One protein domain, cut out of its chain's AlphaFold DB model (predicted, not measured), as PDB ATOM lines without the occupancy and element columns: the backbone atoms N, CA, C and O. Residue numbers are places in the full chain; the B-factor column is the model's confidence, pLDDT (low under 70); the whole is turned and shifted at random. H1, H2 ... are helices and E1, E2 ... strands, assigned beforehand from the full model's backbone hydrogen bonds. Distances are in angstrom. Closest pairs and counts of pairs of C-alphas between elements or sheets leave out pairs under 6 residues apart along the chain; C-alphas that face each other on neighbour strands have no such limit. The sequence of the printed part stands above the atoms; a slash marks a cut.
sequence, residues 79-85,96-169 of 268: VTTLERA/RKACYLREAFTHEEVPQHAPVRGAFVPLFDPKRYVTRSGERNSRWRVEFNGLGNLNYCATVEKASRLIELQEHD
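What this domain is: This is residues 79 to 85 and 96 to 169 of the 268 residues of an uncharacterized protein of Pseudomonas borbori (UniProt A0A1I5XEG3). A small two-stranded hairpin, E1 and E2, lies near the middle of an elongated, loose model, with the first part of H2 next to E2, H1 side by side with H2 at one end, and H3 sticking out at the other. A second hairpin, E3 and E4, follows, and a long unnamed stretch, residues 107 to 134, pairs briefly with E2. The printed part has 81 residues, in the order H1 H2 E1 E2 E3 E4 H3; the class is mixed, with 38 residues in named elements, under half. Both sheets are antiparallel; the radius of gyration of the C-alphas is 15.2 A and the spans are 50 by 26 by 21 A.

Where its parts are: E1 is residues 135 to 137 and E2 142 to 144; E3 is 147 to 149 and E4 152 to 154. H2, residues 96 to 106, is 15.4 A long. H1, residues 79 to 85, measures 10.0 A and begins at C-alpha 79 (169.600, 275.504, 233.736). H3, residues 160 to 167, measures 10.6 A and ends at C-alpha 167 (167.113, 272.002, 189.607).

How they stand to each other: In the hairpin E1 and E2, N 137 and O 142 are 2.8 A apart, within hydrogen-bond range. Residues 121 to 122 pair, parallel, with 142 to 143 of E2. The closest C-alphas of H2 and E2, Lys 97 and Val 142, are 6.6 A apart. H1 and H2 are close but not clearly touching, Leu 82 and Cys 99 having the closest C-alphas, 6.9 A, at a shallow tilt of 2 degrees, opposite ways. E2 and E3 meet only through their link. In the hairpin E3 and E4, N 149 and O 152 are 3.1 A apart, within range. H3 and E3 are apart. In H1, H2 and H3 every O i to N i+4 pair is within hydrogen-bond range.

The domain as a whole: The C-alphas farthest apart, His 113 and His 168, are 49.8 A apart. Residues 86 to 95 are not printed; C-alphas 85 and 96 are 9.8 A apart across the cut. The link H2 to E1 is long. Residues 160 to 169 stand free. No printed residue is under 70 in pLDDT.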
ATOM      1  N   VAL A  79     169.045 276.831 234.065       97.00
ATOM      2  CA  VAL A  79     169.600 275.504 233.736       97.00
ATOM      3  C   VAL A  79     168.765 274.361 234.322       97.00
ATOM      4  O   VAL A  79     168.510 273.374 233.640       97.00
ATOM      5  N   THR A  80     168.228 274.549 235.530       97.00
ATOM      6  CA  THR A  80     167.344 273.593 236.215       97.00
ATOM      7  C   THR A  80     166.050 273.323 235.442       97.00
ATOM      8  O   THR A  80     165.488 272.232 235.517       97.00
ATOM      9  N   THR A  81     165.579 274.291 234.647       97.31
ATOM     10  CA  THR A  81     164.391 274.116 233.798       97.31
ATOM     11  C   THR A  81     164.698 273.183 232.626       97.31
ATOM     12  O   THR A  81     163.896 272.301 232.323       97.31
ATOM     13  N   LEU A  82     165.873 273.334 232.005       97.56
ATOM     14  CA  LEU A  82     166.343 272.439 230.941       97.56
ATOM     15  C   LEU A  82     166.646 271.040 231.471       97.56
ATOM     16  O   LEU A  82     166.282 270.060 230.831       97.56
ATOM     17  N   GLU A  83     167.273 270.947 232.639       97.00
ATOM     18  CA  GLU A  83     167.570 269.686 233.312       97.00
ATOM     19  C   GLU A  83     166.296 268.879 233.591       97.00
ATOM     20  O   GLU A  83     166.211 267.715 233.202       97.00
ATOM     21  N   ARG A  84     165.270 269.502 234.188       96.56
ATOM     22  CA  ARG A  84     163.977 268.849 234.441       96.56
ATOM     23  C   ARG A  84     163.315 268.375 233.146       96.56
ATOM     24  O   ARG A  84     162.929 267.214 233.047       96.56
ATOM     25  N   ALA A  85     163.250 269.232 232.127       96.38
ATOM     26  CA  ALA A  85     162.674 268.859 230.833       96.38
ATOM     27  C   ALA A  85     163.467 267.738 230.135       96.38
ATOM     28  O   ALA A  85     162.899 266.896 229.438       96.38
ATOM     29  N   ARG A  96     167.266 268.186 223.426       97.75
ATOM     30  CA  ARG A  96     168.690 267.931 223.141       97.75
ATOM     31  C   ARG A  96     169.343 269.058 222.341       97.75
ATOM     32  O   ARG A  96     170.464 269.449 222.648       97.75
ATOM     33  N   LYS A  97     168.643 269.607 221.339       98.38
ATOM     34  CA  LYS A  97     169.111 270.793 220.598       98.38
ATOM     35  C   LYS A  97     169.214 272.023 221.501       98.38
ATOM     36  O   LYS A  97     170.196 272.748 221.395       98.38
ATOM     37  N   ALA A  98     168.234 272.247 222.377       98.38
ATOM     38  CA  ALA A  98     168.241 273.363 223.318       98.38
ATOM     39  C   ALA A  98     169.410 273.265 224.313       98.38
ATOM     40  O   ALA A  98     170.120 274.250 224.489       98.38
ATOM     41  N   CYS A  99     169.664 272.082 224.889       98.06
ATOM     42  CA  CYS A  99     170.811 271.852 225.772       98.06
ATOM     43  C   CYS A  99     172.140 272.063 225.038       98.06
ATOM     44  O   CYS A  99     172.955 272.853 225.500       98.06
ATOM     45  N   TYR A 100     172.319 271.445 223.862       98.25
ATOM     46  CA  TYR A 100     173.520 271.627 223.036       98.25
ATOM     47  C   TYR A 100     173.811 273.106 222.746       98.25
ATOM     48  O   TYR A 100     174.937 273.566 222.910       98.25
ATOM     49  N   LEU A 101     172.789 273.859 222.331       98.38
ATOM     50  CA  LEU A 101     172.936 275.279 222.027       98.38
ATOM     51  C   LEU A 101     173.198 276.118 223.279       98.38
ATOM     52  O   LEU A 101     174.039 277.007 223.223       98.38
ATOM     53  N   ARG A 102     172.515 275.851 224.402       98.31
ATOM     54  CA  ARG A 102     172.769 276.578 225.652       98.31
ATOM     55  C   ARG A 102     174.221 276.413 226.071       98.31
ATOM     56  O   ARG A 102     174.875 277.426 226.270       98.31
ATOM     57  N   GLU A 103     174.713 275.177 226.167       98.00
ATOM     58  CA  GLU A 103     176.103 274.917 226.567       98.00
ATOM     59  C   GLU A 103     177.092 275.647 225.655       98.00
ATOM     60  O   GLU A 103     178.064 276.225 226.131       98.00
ATOM     61  N   ALA A 104     176.820 275.685 224.349       97.06
ATOM     62  CA  ALA A 104     177.674 276.392 223.408       97.06
ATOM     63  C   ALA A 104     177.638 277.923 223.562       97.06
ATOM     64  O   ALA A 104     178.648 278.570 223.307       97.06
ATOM     65  N   PHE A 105     176.501 278.507 223.956       97.12
ATOM     66  CA  PHE A 105     176.362 279.958 224.128       97.12
ATOM     67  C   PHE A 105     176.795 280.460 225.506       97.12
ATOM     68  O   PHE A 105     177.202 281.611 225.623       97.12
ATOM     69  N   THR A 106     176.669 279.636 226.546       96.94
ATOM     70  CA  THR A 106     176.992 280.030 227.926       96.94
ATOM     71  C   THR A 106     178.322 279.475 228.412       96.94
ATOM     72  O   THR A 106     178.821 279.944 229.425       96.94
ATOM     73  N   HIS A 107     178.884 278.472 227.730       96.25
ATOM     74  CA  HIS A 107     180.021 277.675 228.208       96.25
ATOM     75  C   HIS A 107     179.771 276.985 229.562       96.25
ATOM     76  O   HIS A 107     180.706 276.572 230.242       96.25
ATOM     77  N   GLU A 108     178.501 276.822 229.940       96.31
ATOM     78  CA  GLU A 108     178.078 276.148 231.166       96.31
ATOM     79  C   GLU A 108     177.324 274.871 230.815       96.31
ATOM     80  O   GLU A 108     176.338 274.920 230.071       96.31
ATOM     81  N   GLU A 109     177.734 273.747 231.396       96.25
ATOM     82  CA  GLU A 109     177.084 272.463 231.157       96.25
ATOM     83  C   GLU A 109     175.660 272.403 231.726       96.25
ATOM     84  O   GLU A 109     175.371 272.897 232.817       96.25
ATOM     85  N   VAL A 110     174.765 271.732 230.999       96.88
ATOM     86  CA  VAL A 110     173.464 271.314 231.531       96.88
ATOM     87  C   VAL A 110     173.651 269.945 232.192       96.88
ATOM     88  O   VAL A 110     174.135 269.027 231.516       96.88
ATOM     89  N   PRO A 111     173.263 269.753 233.469       95.88
ATOM     90  CA  PRO A 111     173.395 268.465 234.140       95.88
ATOM     91  C   PRO A 111     172.701 267.329 233.379       95.88
ATOM     92  O   PRO A 111     171.505 267.374 233.083       95.88
ATOM     93  N   GLN A 112     173.464 266.279 233.073       93.25
ATOM     94  CA  GLN A 112     172.984 265.089 232.380       93.25
ATOM     95  C   GLN A 112     173.058 263.879 233.319       93.25
ATOM     96  O   GLN A 112     174.134 263.366 233.603       93.25
ATOM     97  N   HIS A 113     171.897 263.393 233.759       89.19
ATOM     98  CA  HIS A 113     171.788 262.283 234.719       89.19
ATOM     99  C   HIS A 113     171.964 260.909 234.065       89.19
ATOM    100  O   HIS A 113     172.369 259.944 234.707       89.19
ATOM    101  N   ALA A 114     171.651 260.814 232.774       88.81
ATOM    102  CA  ALA A 114     171.831 259.617 231.973       88.81
ATOM    103  C   ALA A 114     172.218 260.008 230.540       88.81
ATOM    104  O   ALA A 114     171.716 261.012 230.021       88.81
ATOM    105  N   PRO A 115     173.079 259.222 229.870       90.19
ATOM    106  CA  PRO A 115     173.479 259.510 228.504       90.19
ATOM    107  C   PRO A 115     172.282 259.419 227.553       90.19
ATOM    108  O   PRO A 115     171.451 258.510 227.645       90.19
ATOM    109  N   VAL A 116     172.233 260.333 226.587       92.31
ATOM    110  CA  VAL A 116     171.264 260.286 225.489       92.31
ATOM    111  C   VAL A 116     171.514 259.040 224.635       92.31
ATOM    112  O   VAL A 116     172.607 258.851 224.102       92.31
ATOM    113  N   ARG A 117     170.475 258.225 224.416       90.81
ATOM    114  CA  ARG A 117     170.569 256.973 223.636       90.81
ATOM    115  C   ARG A 117     170.048 257.091 222.201       90.81
ATOM    116  O   ARG A 117     170.248 256.187 221.397       90.81
ATOM    117  N   GLY A 118     169.390 258.199 221.860       87.69
ATOM    118  CA  GLY A 118     168.842 258.426 220.523       87.69
ATOM    119  C   GLY A 118     169.893 258.536 219.408       87.69
ATOM    120  O   GLY A 118     171.091 258.722 219.641       87.69
ATOM    121  N   ALA A 119     169.432 258.475 218.158       95.19
ATOM    122  CA  ALA A 119     170.257 258.771 216.988       95.19
ATOM    123  C   ALA A 119     170.793 260.215 217.019       95.19
ATOM    124  O   ALA A 119     170.218 261.094 217.684       95.19
ATOM    125  N   PHE A 120     171.888 260.437 216.284       97.00
ATOM    126  CA  PHE A 120     172.349 261.786 215.978       97.00
ATOM    127  C   PHE A 120     171.276 262.523 215.183       97.00
ATOM    128  O   PHE A 120     170.724 261.978 214.228       97.00
ATOM    129  N   VAL A 121     170.976 263.754 215.587       96.94
ATOM    130  CA  VAL A 121     170.048 264.629 214.867       96.94
ATOM    131  C   VAL A 121     170.781 265.856 214.345       96.94
ATOM    132  O   VAL A 121     171.552 266.457 215.094       96.94
ATOM    133  N   PRO A 122     170.538 266.274 213.096       98.06
ATOM    134  CA  PRO A 122     171.118 267.507 212.589       98.06
ATOM    135  C   PRO A 122     170.519 268.710 213.325       98.06
ATOM    136  O   PRO A 122     169.307 268.750 213.571       98.06
ATOM    137  N   LEU A 123     171.348 269.695 213.680       98.25
ATOM    138  CA  LEU A 123     170.902 270.944 214.298       98.25
ATOM    139  C   LEU A 123     169.928 271.681 213.371       98.25
ATOM    140  O   LEU A 123     168.801 271.983 213.776       98.25
ATOM    141  N   PHE A 124     170.326 271.878 212.117       98.06
ATOM    142  CA  PHE A 124     169.514 272.452 211.050       98.06
ATOM    143  C   PHE A 124     168.848 271.338 210.247       98.06
ATOM    144  O   PHE A 124     169.525 270.429 209.783       98.06
ATOM    145  N   ASP A 125     167.532 271.388 210.049       96.38
ATOM    146  CA  ASP A 125     166.851 270.406 209.195       96.38
ATOM    147  C   ASP A 125     167.319 270.550 207.728       96.38
ATOM    148  O   ASP A 125     167.049 271.593 207.125       96.38
ATOM    149  N   PRO A 126     167.965 269.534 207.115       95.12
ATOM    150  CA  PRO A 126     168.434 269.601 205.726       95.12
ATOM    151  C   PRO A 126     167.315 269.786 204.694       95.12
ATOM    152  O   PRO A 126     167.579 270.178 203.556       95.12
ATOM    153  N   LYS A 127     166.055 269.504 205.055       92.75
ATOM    154  CA  LYS A 127     164.899 269.802 204.197       92.75
ATOM    155  C   LYS A 127     164.574 271.292 204.176       92.75
ATOM    156  O   LYS A 127     164.088 271.791 203.169       92.75
ATOM    157  N   ARG A 128     164.859 272.000 205.271       92.81
ATOM    158  CA  ARG A 128     164.536 273.418 205.447       92.81
ATOM    159  C   ARG A 128     165.718 274.346 205.200       92.81
ATOM    160  O   ARG A 128     165.510 275.474 204.775       92.81
ATOM    161  N   TYR A 129     166.939 273.893 205.447       95.56
ATOM    162  CA  TYR A 129     168.139 274.716 205.350       95.56
ATOM    163  C   TYR A 129     169.141 274.132 204.358       95.56
ATOM    164  O   TYR A 129     169.159 272.928 204.096       95.56
ATOM    165  N   VAL A 130     169.992 274.995 203.806       94.12
ATOM    166  CA  VAL A 130     171.245 274.566 203.177       94.12
ATOM    167  C   VAL A 130     172.210 274.168 204.291       94.12
ATOM    168  O   VAL A 130     172.418 274.925 205.237       94.12
ATOM    169  N   THR A 131     172.766 272.962 204.200       95.94
ATOM    170  CA  THR A 131     173.554 272.339 205.271       95.94
ATOM    171  C   THR A 131     174.791 271.655 204.706       95.94
ATOM    172  O   THR A 131     174.815 271.298 203.529       95.94
ATOM    173  N   ARG A 132     175.781 271.403 205.562       94.56
ATOM    174  CA  ARG A 132     176.979 270.604 205.256       94.56
ATOM    175  C   ARG A 132     177.109 269.430 206.224       94.56
ATOM    176  O   ARG A 132     176.469 269.444 207.267       94.56
ATOM    177  N   SER A 133     177.963 268.456 205.920       92.56
ATOM    178  CA  SER A 133     178.359 267.456 206.921       92.56
ATOM    179  C   SER A 133     179.014 268.145 208.117       92.56
ATOM    180  O   SER A 133     179.838 269.048 207.939       92.56
ATOM    181  N   GLY A 134     178.601 267.748 209.317       90.75
ATOM    182  CA  GLY A 134     178.874 268.489 210.538       90.75
ATOM    183  C   GLY A 134     179.715 267.768 211.580       90.75
ATOM    184  O   GLY A 134     179.835 266.543 211.578       90.75
ATOM    185  N   GLU A 135     180.239 268.540 212.530       94.25
ATOM    186  CA  GLU A 135     180.822 267.987 213.751       94.25
ATOM    187  C   GLU A 135     179.721 267.387 214.633       94.25
ATOM    188  O   GLU A 135     178.635 267.955 214.792       94.25
ATOM    189  N   ARG A 136     179.994 266.220 215.216       97.00
ATOM    190  CA  ARG A 136     179.043 265.484 216.049       97.00
ATOM    191  C   ARG A 136     179.339 265.679 217.526       97.00
ATOM    192  O   ARG A 136     180.349 265.207 218.031       97.00
ATOM    193  N   ASN A 137     178.388 266.266 218.245       97.06
ATOM    194  CA  ASN A 137     178.407 266.312 219.699       97.06
ATOM    195  C   ASN A 137     177.793 265.022 220.267       97.06
ATOM    196  O   ASN A 137     176.578 264.809 220.197       97.06
ATOM    197  N   SER A 138     178.632 264.145 220.819       96.31
ATOM    198  CA  SER A 138     178.202 262.841 221.346       96.31
ATOM    199  C   SER A 138     177.327 262.938 222.601       96.31
ATOM    200  O   SER A 138     176.429 262.112 222.749       96.31
ATOM    201  N   ARG A 139     177.536 263.951 223.460       95.88
ATOM    202  CA  ARG A 139     176.777 264.171 224.711       95.88
ATOM    203  C   ARG A 139     175.283 264.358 224.441       95.88
ATOM    204  O   ARG A 139     174.445 263.696 225.056       95.88
ATOM    205  N   TRP A 140     174.964 265.213 223.472       97.00
ATOM    206  CA  TRP A 140     173.592 265.546 223.084       97.00
ATOM    207  C   TRP A 140     173.099 264.788 221.862       97.00
ATOM    208  O   TRP A 140     171.912 264.849 221.536       97.00
ATOM    209  N   ARG A 141     173.993 264.056 221.187       97.38
ATOM    210  CA  ARG A 141     173.714 263.375 219.919       97.38
ATOM    211  C   ARG A 141     173.147 264.373 218.901       97.38
ATOM    212  O   ARG A 141     172.141 264.108 218.244       97.38
ATOM    213  N   VAL A 142     173.791 265.534 218.795       97.94
ATOM    214  CA  VAL A 142     173.452 266.605 217.845       97.94
ATOM    215  C   VAL A 142     174.619 266.785 216.880       97.94
ATOM    216  O   VAL A 142     175.772 266.825 217.297       97.94
ATOM    217  N   GLU A 143     174.324 266.867 215.587       98.06
ATOM    218  CA  GLU A 143     175.301 267.181 214.546       98.06
ATOM    219  C   GLU A 143     175.186 268.661 214.166       98.06
ATOM    220  O   GLU A 143     174.125 269.117 213.727       98.06
ATOM    221  N   PHE A 144     176.274 269.417 214.321       98.19
ATOM    222  CA  PHE A 144     176.357 270.790 213.841       98.19
ATOM    223  C   PHE A 144     176.577 270.797 212.328       98.19
ATOM    224  O   PHE A 144     177.700 270.816 211.839       98.19
ATOM    225  N   ASN A 145     175.486 270.796 211.569       97.75
ATOM    226  CA  ASN A 145     175.491 270.761 210.107       97.75
ATOM    227  C   ASN A 145     175.331 272.154 209.452       97.75
ATOM    228  O   ASN A 145     174.919 272.264 208.295       97.75
ATOM    229  N   GLY A 146     175.619 273.225 210.204       96.75
ATOM    230  CA  GLY A 146     175.526 274.619 209.751       96.75
ATOM    231  C   GLY A 146     176.730 275.087 208.926       96.75
ATOM    232  O   GLY A 146     177.795 274.461 208.927       96.75
ATOM    233  N   LEU A 147     176.567 276.212 208.223       95.06
ATOM    234  CA  LEU A 147     177.622 276.830 207.415       95.06
ATOM    235  C   LEU A 147     178.518 277.702 208.303       95.06
ATOM    236  O   LEU A 147     178.115 278.791 208.702       95.06
ATOM    237  N   GLY A 148     179.721 277.217 208.609       92.88
ATOM    238  CA  GLY A 148     180.647 277.858 209.549       92.88
ATOM    239  C   GLY A 148     180.690 277.130 210.892       92.88
ATOM    240  O   GLY A 148     180.845 275.907 210.916       92.88
ATOM    241  N   ASN A 149     180.563 277.867 211.994       91.94
ATOM    242  CA  ASN A 149     180.513 277.365 213.377       91.94
ATOM    243  C   ASN A 149     179.567 278.244 214.224       91.94
ATOM    244  O   ASN A 149     179.028 279.215 213.712       91.94
ATOM    245  N   LEU A 150     179.339 277.942 215.505       92.06
ATOM    246  CA  LEU A 150     178.392 278.723 216.321       92.06
ATOM    247  C   LEU A 150     178.808 280.186 216.578       92.06
ATOM    248  O   LEU A 150     177.925 281.002 216.828       92.06
ATOM    249  N   ASN A 151     180.093 280.536 216.440       89.88
ATOM    250  CA  ASN A 151     180.568 281.924 216.540       89.88
ATOM    251  C   ASN A 151     180.230 282.724 215.275       89.88
ATOM    252  O   ASN A 151     179.970 283.923 215.336       89.88
ATOM    253  N   TYR A 152     180.224 282.054 214.121       90.06
ATOM    254  CA  TYR A 152     179.838 282.635 212.844       90.06
ATOM    255  C   TYR A 152     179.162 281.574 211.970       90.06
ATOM    256  O   TYR A 152     179.824 280.784 211.289       90.06
ATOM    257  N   CYS A 153     177.826 281.541 212.022       94.69
ATOM    258  CA  CYS A 153     177.007 280.591 211.272       94.69
ATOM    259  C   CYS A 153     176.049 281.326 210.337       94.69
ATOM    260  O   CYS A 153     175.058 281.920 210.779       94.69
ATOM    261  N   ALA A 154     176.305 281.232 209.035       93.50
ATOM    262  CA  ALA A 154     175.349 281.691 208.039       93.50
ATOM    263  C   ALA A 154     174.176 280.701 207.965       93.50
ATOM    264  O   ALA A 154     174.362 279.495 207.787       93.50
ATOM    265  N   THR A 155     172.947 281.208 208.082       92.44
ATOM    266  CA  THR A 155     171.732 280.390 207.994       92.44
ATOM    267  C   THR A 155     170.965 280.721 206.723       92.44
ATOM    268  O   THR A 155     170.491 281.837 206.534       92.44
ATOM    269  N   VAL A 156     170.847 279.732 205.836       91.75
ATOM    270  CA  VAL A 156     170.165 279.881 204.545       91.75
ATOM    271  C   VAL A 156     168.986 278.920 204.502       91.75
ATOM    272  O   VAL A 156     169.161 277.704 204.428       91.75
ATOM    273  N   GLU A 157     167.777 279.468 204.581       91.75
ATOM    274  CA  GLU A 157     166.536 278.709 204.429       91.75
ATOM    275  C   GLU A 157     166.274 278.432 202.944       91.75
ATOM    276  O   GLU A 157     166.368 279.328 202.103       91.75
ATOM    277  N   LYS A 158     165.938 277.184 202.616       90.94
ATOM    278  CA  LYS A 158     165.575 276.772 201.264       90.94
ATOM    279  C   LYS A 158     164.211 277.362 200.917       90.94
ATOM    280  O   LYS A 158     163.178 276.896 201.387       90.94
ATOM    281  N   ALA A 159     164.213 278.399 200.090       86.31
ATOM    282  CA  ALA A 159     163.003 278.891 199.445       86.31
ATOM    283  C   ALA A 159     162.700 278.043 198.203       86.31
ATOM    284  O   ALA A 159     163.633 277.617 197.524       86.31
ATOM    285  N   SER A 160     161.419 277.868 197.856       85.00
ATOM    286  CA  SER A 160     161.008 277.148 196.636       85.00
ATOM    287  C   SER A 160     161.751 277.661 195.405       85.00
ATOM    288  O   SER A 160     162.296 276.877 194.640       85.00
ATOM    289  N   ARG A 161     161.916 278.986 195.309       86.75
ATOM    290  CA  ARG A 161     162.674 279.617 194.228       86.75
ATOM    291  C   ARG A 161     164.134 279.159 194.153       86.75
ATOM    292  O   ARG A 161     164.661 279.007 193.062       86.75
ATOM    293  N   LEU A 162     164.799 278.960 195.293       84.12
ATOM    294  CA  LEU A 162     166.183 278.474 195.317       84.12
ATOM    295  C   LEU A 162     166.265 277.008 194.892       84.12
ATOM    296  O   LEU A 162     167.214 276.639 194.214       84.12
ATOM    297  N   ILE A 163     165.279 276.194 195.279       85.62
ATOM    298  CA  ILE A 163     165.201 274.783 194.884       85.62
ATOM    299  C   ILE A 163     165.008 274.684 193.366       85.62
ATOM    300  O   ILE A 163     165.812 274.038 192.705       85.62
ATOM    301  N   GLU A 164     164.040 275.414 192.807       87.38
ATOM    302  CA  GLU A 164     163.811 275.487 191.355       87.38
ATOM    303  C   GLU A 164     165.076 275.927 190.596       87.38
ATOM    304  O   GLU A 164     165.441 275.351 189.576       87.38
ATOM    305  N   LEU A 165     165.789 276.941 191.107       86.81
ATOM    306  CA  LEU A 165     167.044 277.412 190.509       86.81
ATOM    307  C   LEU A 165     168.173 276.376 190.584       86.81
ATOM    308  O   LEU A 165     168.993 276.318 189.672       86.81
ATOM    309  N   GLN A 166     168.223 275.560 191.637       84.25
ATOM    310  CA  GLN A 166     169.184 274.460 191.740       84.25
ATOM    311  C   GLN A 166     168.856 273.331 190.757       84.25
ATOM    312  O   GLN A 166     169.768 272.788 190.140       84.25
ATOM    313  N   GLU A 167     167.575 273.021 190.562       90.06
ATOM    314  CA  GLU A 167     167.113 272.002 189.607       90.06
ATOM    315  C   GLU A 167     167.441 272.351 188.147       90.06
ATOM    316  O   GLU A 167     167.568 271.456 187.315       90.06
ATOM    317  N   HIS A 168     167.653 273.633 187.828       89.25
ATOM    318  CA  HIS A 168     168.123 274.047 186.503       89.25
ATOM    319  C   HIS A 168     169.546 273.571 186.162       89.25
ATOM    320  O   HIS A 168     169.916 273.671 184.987       89.25
ATOM    321  N   ASP A 169     170.325 273.115 187.152       88.75
ATOM    322  CA  ASP A 169     171.683 272.565 187.027       88.75
ATOM    323  C   ASP A 169     172.557 273.309 186.004       88.75
ATOM    324  O   ASP A 169     173.078 272.755 185.034       88.75
TER     325      ASP A 169